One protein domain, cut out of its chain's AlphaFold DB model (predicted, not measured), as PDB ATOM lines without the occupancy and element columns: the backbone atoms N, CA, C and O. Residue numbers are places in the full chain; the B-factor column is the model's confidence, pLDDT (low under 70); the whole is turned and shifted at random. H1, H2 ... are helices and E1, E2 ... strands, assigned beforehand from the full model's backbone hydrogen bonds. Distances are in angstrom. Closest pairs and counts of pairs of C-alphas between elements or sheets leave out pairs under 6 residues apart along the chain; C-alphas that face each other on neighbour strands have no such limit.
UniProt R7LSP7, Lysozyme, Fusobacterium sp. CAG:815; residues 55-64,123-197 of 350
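Overview. This is residues 55 to 64 and 123 to 197 of the 350 residues of the protein "Lysozyme" of Fusobacterium sp. CAG:815 (UniProt R7LSP7). Short helices step along an elongated body: H1 at one end, then H2 with H3 packed on it, then H4 between H2 and the E1–E2 hairpin at the other end. The 85 printed residues run H1 H2 H3 E1 E2 H4, class mixed, sheet antiparallel. The whole is compact, radius of gyration of the C-alphas 13.5 A, spanning 43 by 27 by 19 A.

Arrangement. Start at H1, residues 55 to 61; it touches H2, residues 129 to 136, at C-alphas 61 and 135, the closest, 5.1 A. H2 touches H3, residues 140 to 149, only just about perpendicular at 72 degrees; C-alphas 133 and 140 are closest, 5.3 A. E1, residues 161 to 166, and E2, residues 172 to 175, form a hairpin; find N 165 and O 173 within hydrogen-bond range, 2.8 A. H4, residues 190 to 197, touches H2 at a shallow tilt of 28 degrees; C-alphas 129 and 194 are closest, 6.0 A. Every O i to N i+4 pair is within hydrogen-bond range in H2, H3 and H4; in H1, 2 of 3.

Along the chain. Find C-alpha 140 at (-27.594, -41.470, -37.550); H3 runs 14.3 A. H4 ends at C-alpha 197, (-15.379, -45.562, -40.819).

Size, cuts and confidence. Residues 65 to 122 are cut out, a 5.7 A gap between C-alphas 64 and 123. The links H3 to E1 and E2 to H4 are long. Residues 55 to 59 have pLDDT under 70.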
ATOM      1  N   SER A  55     -27.451 -24.691 -42.338       50.03
ATOM      2  CA  SER A  55     -26.732 -23.797 -41.373       50.03
ATOM      3  C   SER A  55     -26.134 -24.508 -40.138       50.03
ATOM      4  O   SER A  55     -24.942 -24.370 -39.863       50.03
ATOM      5  N   ASP A  56     -26.909 -25.353 -39.459       50.91
ATOM      6  CA  ASP A  56     -26.528 -25.909 -38.144       50.91
ATOM      7  C   ASP A  56     -25.541 -27.087 -38.257       50.91
ATOM      8  O   ASP A  56     -24.776 -27.417 -37.344       50.91
ATOM      9  N   THR A  57     -25.504 -27.701 -39.441       60.06
ATOM     10  CA  THR A  57     -24.649 -28.857 -39.738       60.06
ATOM     11  C   THR A  57     -23.168 -28.483 -39.875       60.06
ATOM     12  O   THR A  57     -22.302 -29.269 -39.491       60.06
ATOM     13  N   GLN A  58     -22.846 -27.275 -40.358       59.31
ATOM     14  CA  GLN A  58     -21.451 -26.834 -40.523       59.31
ATOM     15  C   GLN A  58     -20.780 -26.513 -39.182       59.31
ATOM     16  O   GLN A  58     -19.621 -26.876 -38.983       59.31
ATOM     17  N   ILE A  59     -21.514 -25.895 -38.250       58.16
ATOM     18  CA  ILE A  59     -21.018 -25.563 -36.903       58.16
ATOM     19  C   ILE A  59     -20.639 -26.848 -36.152       58.16
ATOM     20  O   ILE A  59     -19.549 -26.949 -35.591       58.16
ATOM     21  N   THR A  60     -21.491 -27.873 -36.230       71.25
ATOM     22  CA  THR A  60     -21.255 -29.173 -35.583       71.25
ATOM     23  C   THR A  60     -20.030 -29.898 -36.154       71.25
ATOM     24  O   THR A  60     -19.284 -30.552 -35.422       71.25
ATOM     25  N   ARG A  61     -19.774 -29.765 -37.461       83.44
ATOM     26  CA  ARG A  61     -18.728 -30.520 -38.162       83.44
ATOM     27  C   ARG A  61     -17.298 -30.104 -37.786       83.44
ATOM     28  O   ARG A  61     -16.407 -30.954 -37.781       83.44
ATOM     29  N   ASN A  62     -17.066 -28.850 -37.395       85.12
ATOM     30  CA  ASN A  62     -15.734 -28.348 -37.003       85.12
ATOM     31  C   ASN A  62     -15.170 -29.004 -35.724       85.12
ATOM     32  O   ASN A  62     -13.949 -29.043 -35.510       85.12
ATOM     33  N   ASN A  63     -16.041 -29.578 -34.888       90.56
ATOM     34  CA  ASN A  63     -15.636 -30.335 -33.698       90.56
ATOM     35  C   ASN A  63     -15.018 -31.696 -34.046       90.56
ATOM     36  O   ASN A  63     -14.242 -32.239 -33.254       90.56
ATOM     37  N   TYR A  64     -15.304 -32.204 -35.248       94.38
ATOM     38  CA  TYR A  64     -14.925 -33.542 -35.695       94.38
ATOM     39  C   TYR A  64     -14.003 -33.554 -36.915       94.38
ATOM     40  O   TYR A  64     -13.308 -34.541 -37.124       94.38
ATOM     41  N   VAL A 123     -10.161 -36.409 -39.593       96.44
ATOM     42  CA  VAL A 123     -11.149 -36.683 -38.544       96.44
ATOM     43  C   VAL A 123     -10.491 -36.634 -37.164       96.44
ATOM     44  O   VAL A 123      -9.363 -37.097 -36.981       96.44
ATOM     45  N   LYS A 124     -11.218 -36.117 -36.176       95.81
ATOM     46  CA  LYS A 124     -10.846 -36.057 -34.757       95.81
ATOM     47  C   LYS A 124     -12.070 -36.350 -33.885       95.81
ATOM     48  O   LYS A 124     -13.203 -36.203 -34.333       95.81
ATOM     49  N   ASN A 125     -11.841 -36.742 -32.631       95.44
ATOM     50  CA  ASN A 125     -12.886 -36.887 -31.605       95.44
ATOM     51  C   ASN A 125     -14.032 -37.868 -31.938       95.44
ATOM     52  O   ASN A 125     -15.139 -37.705 -31.432       95.44
ATOM     53  N   ILE A 126     -13.789 -38.892 -32.762       96.94
ATOM     54  CA  ILE A 126     -14.796 -39.909 -33.106       96.94
ATOM     55  C   ILE A 126     -14.760 -41.047 -32.085       96.94
ATOM     56  O   ILE A 126     -13.742 -41.733 -31.976       96.94
ATOM     57  N   ARG A 127     -15.859 -41.265 -31.350       95.31
ATOM     58  CA  ARG A 127     -15.953 -42.320 -30.322       95.31
ATOM     59  C   ARG A 127     -17.052 -43.342 -30.591       95.31
ATOM     60  O   ARG A 127     -16.944 -44.479 -30.142       95.31
ATOM     61  N   ASN A 128     -18.103 -42.953 -31.306       95.81
ATOM     62  CA  ASN A 128     -19.261 -43.796 -31.605       95.81
ATOM     63  C   ASN A 128     -19.869 -43.440 -32.977       95.81
ATOM     64  O   ASN A 128     -19.443 -42.491 -33.633       95.81
ATOM     65  N   LEU A 129     -20.893 -44.185 -33.406       95.06
ATOM     66  CA  LEU A 129     -21.555 -43.985 -34.703       95.06
ATOM     67  C   LEU A 129     -22.273 -42.632 -34.839       95.06
ATOM     68  O   LEU A 129     -22.375 -42.111 -35.948       95.06
ATOM     69  N   ASN A 130     -22.731 -42.029 -33.737       94.00
ATOM     70  CA  ASN A 130     -23.336 -40.697 -33.785       94.00
ATOM     71  C   ASN A 130     -22.284 -39.621 -34.077       94.00
ATOM     72  O   ASN A 130     -22.577 -38.667 -34.795       94.00
ATOM     73  N   ASP A 131     -21.057 -39.780 -33.573       95.56
ATOM     74  CA  ASP A 131     -19.947 -38.890 -33.927       95.56
ATOM     75  C   ASP A 131     -19.588 -39.013 -35.413       95.56
ATOM     76  O   ASP A 131     -19.329 -37.997 -36.051       95.56
ATOM     77  N   VAL A 132     -19.652 -40.224 -35.987       96.38
ATOM     78  CA  VAL A 132     -19.483 -40.435 -37.440       96.38
ATOM     79  C   VAL A 132     -20.565 -39.691 -38.225       96.38
ATOM     80  O   VAL A 132     -20.270 -38.986 -39.188       96.38
ATOM     81  N   ALA A 133     -21.828 -39.807 -37.804       94.69
ATOM     82  CA  ALA A 133     -22.940 -39.118 -38.455       94.69
ATOM     83  C   ALA A 133     -22.734 -37.591 -38.445       94.69
ATOM     84  O   ALA A 133     -22.806 -36.935 -39.488       94.69
ATOM     85  N   LYS A 134     -22.368 -37.036 -37.283       93.06
ATOM     86  CA  LYS A 134     -22.057 -35.609 -37.110       93.06
ATOM     87  C   LYS A 134     -20.841 -35.169 -37.925       93.06
ATOM     88  O   LYS A 134     -20.887 -34.110 -38.547       93.06
ATOM     89  N   SER A 135     -19.770 -35.966 -37.953       94.50
ATOM     90  CA  SER A 135     -18.556 -35.633 -38.702       94.50
ATOM     91  C   SER A 135     -18.797 -35.606 -40.203       94.50
ATOM     92  O   SER A 135     -18.193 -34.789 -40.888       94.50
ATOM     93  N   MET A 136     -19.686 -36.468 -40.700       93.25
ATOM     94  CA  MET A 136     -20.029 -36.556 -42.118       93.25
ATOM     95  C   MET A 136     -21.216 -35.672 -42.519       93.25
ATOM     96  O   MET A 136     -21.480 -35.511 -43.707       93.25
ATOM     97  N   GLY A 137     -21.915 -35.046 -41.567       91.06
ATOM     98  CA  GLY A 137     -23.115 -34.256 -41.858       91.06
ATOM     99  C   GLY A 137     -24.256 -35.103 -42.436       91.06
ATOM    100  O   GLY A 137     -24.969 -34.656 -43.333       91.06
ATOM    101  N   VAL A 138     -24.393 -36.336 -41.947       92.56
ATOM    102  CA  VAL A 138     -25.415 -37.313 -42.352       92.56
ATOM    103  C   VAL A 138     -26.250 -37.739 -41.147       92.56
ATOM    104  O   VAL A 138     -25.906 -37.463 -39.998       92.56
ATOM    105  N   SER A 139     -27.365 -38.421 -41.390       93.06
ATOM    106  CA  SER A 139     -28.240 -38.915 -40.331       93.06
ATOM    107  C   SER A 139     -27.651 -40.134 -39.608       93.06
ATOM    108  O   SER A 139     -26.968 -40.973 -40.196       93.06
ATOM    109  N   ALA A 140     -27.956 -40.273 -38.315       92.25
ATOM    110  CA  ALA A 140     -27.594 -41.470 -37.550       92.25
ATOM    111  C   ALA A 140     -28.274 -42.736 -38.111       92.25
ATOM    112  O   ALA A 140     -27.653 -43.797 -38.170       92.25
ATOM    113  N   ASP A 141     -29.514 -42.605 -38.605       91.69
ATOM    114  CA  ASP A 141     -30.239 -43.661 -39.331       91.69
ATOM    115  C   ASP A 141     -29.449 -44.152 -40.552       91.69
ATOM    116  O   ASP A 141     -29.315 -45.358 -40.760       91.69
ATOM    117  N   PHE A 142     -28.870 -43.232 -41.333       95.00
ATOM    118  CA  PHE A 142     -28.023 -43.592 -42.465       95.00
ATOM    119  C   PHE A 142     -26.800 -44.406 -42.034       95.00
ATOM    120  O   PHE A 142     -26.548 -45.458 -42.617       95.00
ATOM    121  N   ILE A 143     -26.074 -43.976 -40.998       96.00
ATOM    122  CA  ILE A 143     -24.890 -44.704 -40.512       96.00
ATOM    123  C   ILE A 143     -25.261 -46.098 -39.990       96.00
ATOM    124  O   ILE A 143     -24.566 -47.069 -40.290       96.00
ATOM    125  N   ALA A 144     -26.373 -46.230 -39.262       93.12
ATOM    126  CA  ALA A 144     -26.854 -47.526 -38.786       93.12
ATOM    127  C   ALA A 144     -27.205 -48.471 -39.950       93.12
ATOM    128  O   ALA A 144     -26.835 -49.647 -39.943       93.12
ATOM    129  N   LYS A 145     -27.873 -47.949 -40.984       92.44
ATOM    130  CA  LYS A 145     -28.220 -48.712 -42.190       92.44
ATOM    131  C   LYS A 145     -27.001 -49.061 -43.040       92.44
ATOM    132  O   LYS A 145     -26.940 -50.167 -43.571       92.44
ATOM    133  N   LEU A 146     -26.032 -48.152 -43.146       94.62
ATOM    134  CA  LEU A 146     -24.750 -48.416 -43.789       94.62
ATOM    135  C   LEU A 146     -24.034 -49.559 -43.067       94.62
ATOM    136  O   LEU A 146     -23.702 -50.540 -43.718       94.62
ATOM    137  N   LYS A 147     -23.907 -49.497 -41.732       94.25
ATOM    138  CA  LYS A 147     -23.335 -50.590 -40.931       94.25
ATOM    139  C   LYS A 147     -24.023 -51.920 -41.219       94.25
ATOM    140  O   LYS A 147     -23.334 -52.884 -41.512       94.25
ATOM    141  N   LYS A 148     -25.360 -51.971 -41.151       91.50
ATOM    142  CA  LYS A 148     -26.121 -53.207 -41.400       91.50
ATOM    143  C   LYS A 148     -25.834 -53.780 -42.791       91.50
ATOM    144  O   LYS A 148     -25.774 -54.988 -42.952       91.50
ATOM    145  N   ALA A 149     -25.687 -52.924 -43.797       89.56
ATOM    146  CA  ALA A 149     -25.469 -53.370 -45.167       89.56
ATOM    147  C   ALA A 149     -24.032 -53.821 -45.468       89.56
ATOM    148  O   ALA A 149     -23.833 -54.534 -46.445       89.56
ATOM    149  N   GLU A 150     -23.060 -53.398 -44.660       91.06
ATOM    150  CA  GLU A 150     -21.653 -53.815 -44.754       91.06
ATOM    151  C   GLU A 150     -21.317 -54.955 -43.773       91.06
ATOM    152  O   GLU A 150     -20.167 -55.375 -43.674       91.06
ATOM    153  N   ASP A 151     -22.302 -55.438 -43.013       88.25
ATOM    154  CA  ASP A 151     -22.123 -56.478 -42.008       88.25
ATOM    155  C   ASP A 151     -22.614 -57.832 -42.524       88.25
ATOM    156  O   ASP A 151     -23.815 -58.063 -42.668       88.25
ATOM    157  N   SER A 152     -21.678 -58.747 -42.764       78.75
ATOM    158  CA  SER A 152     -21.979 -60.119 -43.183       78.75
ATOM    159  C   SER A 152     -22.433 -61.025 -42.031       78.75
ATOM    160  O   SER A 152     -23.026 -62.071 -42.280       78.75
ATOM    161  N   ALA A 153     -22.201 -60.637 -40.770       80.69
ATOM    162  CA  ALA A 153     -22.419 -61.498 -39.604       80.69
ATOM    163  C   ALA A 153     -23.695 -61.182 -38.806       80.69
ATOM    164  O   ALA A 153     -23.924 -61.794 -37.763       80.69
ATOM    165  N   ASN A 154     -24.535 -60.250 -39.273       84.25
ATOM    166  CA  ASN A 154     -25.766 -59.824 -38.587       84.25
ATOM    167  C   ASN A 154     -25.538 -59.431 -37.110       84.25
ATOM    168  O   ASN A 154     -26.314 -59.788 -36.220       84.25
ATOM    169  N   LEU A 155     -24.461 -58.695 -36.840       88.81
ATOM    170  CA  LEU A 155     -24.095 -58.227 -35.511       88.81
ATOM    171  C   LEU A 155     -25.159 -57.290 -34.928       88.81
ATOM    172  O   LEU A 155     -25.804 -56.499 -35.627       88.81
ATOM    173  N   LYS A 156     -25.268 -57.294 -33.594       89.38
ATOM    174  CA  LYS A 156     -26.113 -56.332 -32.875       89.38
ATOM    175  C   LYS A 156     -25.653 -54.887 -33.152       89.38
ATOM    176  O   LYS A 156     -24.487 -54.653 -33.488       89.38
ATOM    177  N   PRO A 157     -26.526 -53.874 -32.976       84.81
ATOM    178  CA  PRO A 157     -26.187 -52.477 -33.272       84.81
ATOM    179  C   PRO A 157     -24.919 -51.950 -32.579       84.81
ATOM    180  O   PRO A 157     -24.203 -51.137 -33.159       84.81
ATOM    181  N   ASN A 158     -24.618 -52.430 -31.369       86.50
ATOM    182  CA  ASN A 158     -23.459 -52.037 -30.561       86.50
ATOM    183  C   ASN A 158     -22.208 -52.921 -30.758       86.50
ATOM    184  O   ASN A 158     -21.196 -52.688 -30.097       86.50
ATOM    185  N   GLN A 159     -22.271 -53.925 -31.635       93.62
ATOM    186  CA  GLN A 159     -21.172 -54.846 -31.929       93.62
ATOM    187  C   GLN A 159     -20.513 -54.514 -33.270       93.62
ATOM    188  O   GLN A 159     -21.179 -54.075 -34.213       93.62
ATOM    189  N   PHE A 160     -19.207 -54.761 -33.360       95.50
ATOM    190  CA  PHE A 160     -18.392 -54.493 -34.541       95.50
ATOM    191  C   PHE A 160     -17.448 -55.660 -34.823       95.50
ATOM    192  O   PHE A 160     -17.114 -56.436 -33.930       95.50
ATOM    193  N   HIS A 161     -16.950 -55.731 -36.056       95.69
ATOM    194  CA  HIS A 161     -15.828 -56.599 -36.406       95.69
ATOM    195  C   HIS A 161     -14.518 -55.985 -35.907       95.69
ATOM    196  O   HIS A 161     -13.776 -55.348 -36.651       95.69
ATOM    197  N   ASN A 162     -14.264 -56.107 -34.605       96.88
ATOM    198  CA  ASN A 162     -13.081 -55.542 -33.949       96.88
ATOM    199  C   ASN A 162     -11.769 -56.234 -34.340       96.88
ATOM    200  O   ASN A 162     -10.703 -55.666 -34.120       96.88
ATOM    201  N   THR A 163     -11.845 -57.434 -34.909       96.81
ATOM    202  CA  THR A 163     -10.704 -58.206 -35.404       96.81
ATOM    203  C   THR A 163     -10.879 -58.427 -36.900       96.81
ATOM    204  O   THR A 163     -12.005 -58.619 -37.362       96.81
ATOM    205  N   ALA A 164      -9.782 -58.383 -37.655       96.69
ATOM    206  CA  ALA A 164      -9.813 -58.647 -39.086       96.69
ATOM    207  C   ALA A 164     -10.348 -60.061 -39.385       96.69
ATOM    208  O   ALA A 164      -9.999 -61.027 -38.705       96.69
ATOM    209  N   TYR A 165     -11.180 -60.173 -40.414       94.06
ATOM    210  CA  TYR A 165     -11.818 -61.404 -40.878       94.06
ATOM    211  C   TYR A 165     -11.757 -61.474 -42.408       94.06
ATOM    212  O   TYR A 165     -11.472 -60.476 -43.065       94.06
ATOM    213  N   LYS A 166     -11.994 -62.650 -42.994       92.81
ATOM    214  CA  LYS A 166     -12.194 -62.764 -44.445       92.81
ATOM    215  C   LYS A 166     -13.680 -62.652 -44.746       92.81
ATOM    216  O   LYS A 166     -14.467 -63.376 -44.141       92.81
ATOM    217  N   ASP A 167     -14.046 -61.749 -45.645       88.12
ATOM    218  CA  ASP A 167     -15.423 -61.643 -46.124       88.12
ATOM    219  C   ASP A 167     -15.785 -62.775 -47.106       88.12
ATOM    220  O   ASP A 167     -14.961 -63.637 -47.424       88.12
ATOM    221  N   ASP A 168     -17.023 -62.764 -47.607       81.56
ATOM    222  CA  ASP A 168     -17.533 -63.768 -48.554       81.56
ATOM    223  C   ASP A 168     -16.743 -63.810 -49.877       81.56
ATOM    224  O   ASP A 168     -16.785 -64.802 -50.603       81.56
ATOM    225  N   ALA A 169     -16.017 -62.735 -50.207       82.12
ATOM    226  CA  ALA A 169     -15.132 -62.662 -51.365       82.12
ATOM    227  C   ALA A 169     -13.683 -63.080 -51.038       82.12
ATOM    228  O   ALA A 169     -12.819 -63.039 -51.915       82.12
ATOM    229  N   GLY A 170     -13.406 -63.487 -49.794       87.94
ATOM    230  CA  GLY A 170     -12.086 -63.878 -49.308       87.94
ATOM    231  C   GLY A 170     -11.149 -62.702 -49.016       87.94
ATOM    232  O   GLY A 170      -9.959 -62.927 -48.770       87.94
ATOM    233  N   VAL A 171     -11.652 -61.465 -49.041       89.94
ATOM    234  CA  VAL A 171     -10.865 -60.248 -48.814       89.94
ATOM    235  C   VAL A 171     -10.724 -60.006 -47.312       89.94
ATOM    236  O   VAL A 171     -11.677 -60.163 -46.551       89.94
ATOM    237  N   LEU A 172      -9.511 -59.655 -46.873       94.88
ATOM    238  CA  LEU A 172      -9.237 -59.343 -45.471       94.88
ATOM    239  C   LEU A 172      -9.870 -57.992 -45.110       94.88
ATOM    240  O   LEU A 172      -9.433 -56.948 -45.596       94.88
ATOM    241  N   THR A 173     -10.867 -58.026 -44.236       95.12
ATOM    242  CA  THR A 173     -11.752 -56.908 -43.906       95.12
ATOM    243  C   THR A 173     -11.825 -56.715 -42.388       95.12
ATOM    244  O   THR A 173     -11.676 -57.661 -41.619       95.12
ATOM    245  N   ILE A 174     -12.018 -55.481 -41.922       96.50
ATOM    246  CA  ILE A 174     -12.176 -55.139 -40.501       96.50
ATOM    247  C   ILE A 174     -13.240 -54.050 -40.317       96.50
ATOM    248  O   ILE A 174     -13.533 -53.271 -41.225       96.50
ATOM    249  N   GLY A 175     -13.821 -53.965 -39.121       96.12
ATOM    250  CA  GLY A 175     -14.751 -52.903 -38.759       96.12
ATOM    251  C   GLY A 175     -16.031 -52.926 -39.594       96.12
ATOM    252  O   GLY A 175     -16.833 -53.850 -39.477       96.12
ATOM    253  N   ILE A 176     -16.247 -51.877 -40.389       95.50
ATOM    254  CA  ILE A 176     -17.434 -51.707 -41.238       95.50
ATOM    255  C   ILE A 176     -16.952 -51.606 -42.686       95.50
ATOM    256  O   ILE A 176     -16.627 -50.517 -43.149       95.50
ATOM    257  N   GLY A 177     -16.846 -52.753 -43.363       91.75
ATOM    258  CA  GLY A 177     -16.485 -52.843 -44.783       91.75
ATOM    259  C   GLY A 177     -15.077 -52.349 -45.152       91.75
ATOM    260  O   GLY A 177     -14.815 -52.102 -46.327       91.75
ATOM    261  N   HIS A 178     -14.165 -52.171 -44.186       95.25
ATOM    262  CA  HIS A 178     -12.818 -51.677 -44.470       95.25
ATOM    263  C   HIS A 178     -11.885 -52.811 -44.892       95.25
ATOM    264  O   HIS A 178     -11.599 -53.702 -44.095       95.25
ATOM    265  N   VAL A 179     -11.346 -52.737 -46.109       94.38
ATOM    266  CA  VAL A 179     -10.322 -53.672 -46.595       94.38
ATOM    267  C   VAL A 179      -8.978 -53.359 -45.941       94.38
ATOM    268  O   VAL A 179      -8.409 -52.294 -46.181       94.38
ATOM    269  N   VAL A 180      -8.450 -54.308 -45.167       95.56
ATOM    270  CA  VAL A 180      -7.191 -54.173 -44.425       95.56
ATOM    271  C   VAL A 180      -6.009 -54.132 -45.390       95.56
ATOM    272  O   VAL A 180      -5.774 -55.065 -46.163       95.56
ATOM    273  N   LYS A 181      -5.219 -53.061 -45.321       94.25
ATOM    274  CA  LYS A 181      -3.997 -52.892 -46.114       94.25
ATOM    275  C   LYS A 181      -2.767 -53.363 -45.348       94.25
ATOM    276  O   LYS A 181      -2.746 -53.474 -44.123       94.25
ATOM    277  N   LYS A 182      -1.682 -53.611 -46.088       93.44
ATOM    278  CA  LYS A 182      -0.389 -53.984 -45.501       93.44
ATOM    279  C   LYS A 182       0.065 -52.921 -44.491       93.44
ATOM    280  O   LYS A 182       0.215 -51.756 -44.851       93.44
ATOM    281  N   GLY A 183       0.325 -53.353 -43.258       91.94
ATOM    282  CA  GLY A 183       0.781 -52.497 -42.158       91.94
ATOM    283  C   GLY A 183      -0.336 -51.865 -41.324       91.94
ATOM    284  O   GLY A 183      -0.032 -51.195 -40.340       91.94
ATOM    285  N   GLU A 184      -1.610 -52.072 -41.671       94.81
ATOM    286  CA  GLU A 184      -2.723 -51.615 -40.836       94.81
ATOM    287  C   GLU A 184      -2.986 -52.572 -39.659       94.81
ATOM    288  O   GLU A 184      -2.766 -53.784 -39.769       94.81
ATOM    289  N   PRO A 185      -3.453 -52.044 -38.512       95.00
ATOM    290  CA  PRO A 185      -3.799 -52.857 -37.352       95.00
ATOM    291  C   PRO A 185      -4.942 -53.828 -37.666       95.00
ATOM    292  O   PRO A 185      -5.974 -53.444 -38.212       95.00
ATOM    293  N   GLN A 186      -4.786 -55.080 -37.236       96.00
ATOM    294  CA  GLN A 186      -5.792 -56.137 -37.415       96.00
ATOM    295  C   GLN A 186      -6.713 -56.320 -36.199       96.00
ATOM    296  O   GLN A 186      -7.566 -57.206 -36.194       96.00
ATOM    297  N   LYS A 187      -6.553 -55.483 -35.167       97.75
ATOM    298  CA  LYS A 187      -7.413 -55.437 -33.983       97.75
ATOM    299  C   LYS A 187      -7.657 -53.987 -33.583       97.75
ATOM    300  O   LYS A 187      -6.708 -53.216 -33.460       97.75
ATOM    301  N   LEU A 188      -8.920 -53.626 -33.384       97.50
ATOM    302  CA  LEU A 188      -9.377 -52.262 -33.127       97.50
ATOM    303  C   LEU A 188     -10.374 -52.233 -31.965       97.50
ATOM    304  O   LEU A 188     -11.212 -53.119 -31.826       97.50
ATOM    305  N   SER A 189     -10.355 -51.167 -31.169       97.56
ATOM    306  CA  SER A 189     -11.457 -50.841 -30.257       97.56
ATOM    307  C   SER A 189     -12.681 -50.321 -31.024       97.56
ATOM    308  O   SER A 189     -12.569 -49.881 -32.169       97.56
ATOM    309  N   ASN A 190     -13.859 -50.295 -30.394       96.88
ATOM    310  CA  ASN A 190     -15.081 -49.760 -31.023       96.88
ATOM    311  C   ASN A 190     -14.911 -48.307 -31.488       96.88
ATOM    312  O   ASN A 190     -15.346 -47.942 -32.580       96.88
ATOM    313  N   ALA A 191     -14.232 -47.484 -30.683       96.88
ATOM    314  CA  ALA A 191     -13.935 -46.101 -31.040       96.88
ATOM    315  C   ALA A 191     -13.003 -46.020 -32.259       96.88
ATOM    316  O   ALA A 191     -13.217 -45.197 -33.148       96.88
ATOM    317  N   GLN A 192     -12.003 -46.905 -32.343       97.94
ATOM    318  CA  GLN A 192     -11.120 -46.978 -33.506       97.94
ATOM    319  C   GLN A 192     -11.858 -47.452 -34.763       97.94
ATOM    320  O   GLN A 192     -11.622 -46.882 -35.824       97.94
ATOM    321  N   VAL A 193     -12.792 -48.406 -34.658       97.88
ATOM    322  CA  VAL A 193     -13.670 -48.804 -35.776       97.88
ATOM    323  C   VAL A 193     -14.509 -47.618 -36.260       97.88
ATOM    324  O   VAL A 193     -14.572 -47.357 -37.459       97.88
ATOM    325  N   CYS A 194     -15.112 -46.853 -35.346       97.75
ATOM    326  CA  CYS A 194     -15.891 -45.666 -35.711       97.75
ATOM    327  C   CYS A 194     -15.010 -44.588 -36.370       97.75
ATOM    328  O   CYS A 194     -15.394 -44.001 -37.379       97.75
ATOM    329  N   SER A 195     -13.811 -44.350 -35.830       97.81
ATOM    330  CA  SER A 195     -12.830 -43.423 -36.408       97.81
ATOM    331  C   SER A 195     -12.374 -43.865 -37.802       97.81
ATOM    332  O   SER A 195     -12.233 -43.026 -38.692       97.81
ATOM    333  N   LEU A 196     -12.186 -45.170 -38.016       97.94
ATOM    334  CA  LEU A 196     -11.844 -45.743 -39.317       97.94
ATOM    335  C   LEU A 196     -12.968 -45.522 -40.333       97.94
ATOM    336  O   LEU A 196     -12.710 -44.955 -41.392       97.94
ATOM    337  N   LEU A 197     -14.218 -45.828 -39.966       98.00
ATOM    338  CA  LEU A 197     -15.379 -45.562 -40.819       98.00
ATOM    339  C   LEU A 197     -15.475 -44.076 -41.201       98.00
ATOM    340  O   LEU A 197     -15.692 -43.749 -42.366       98.00
TER     341      LEU A 197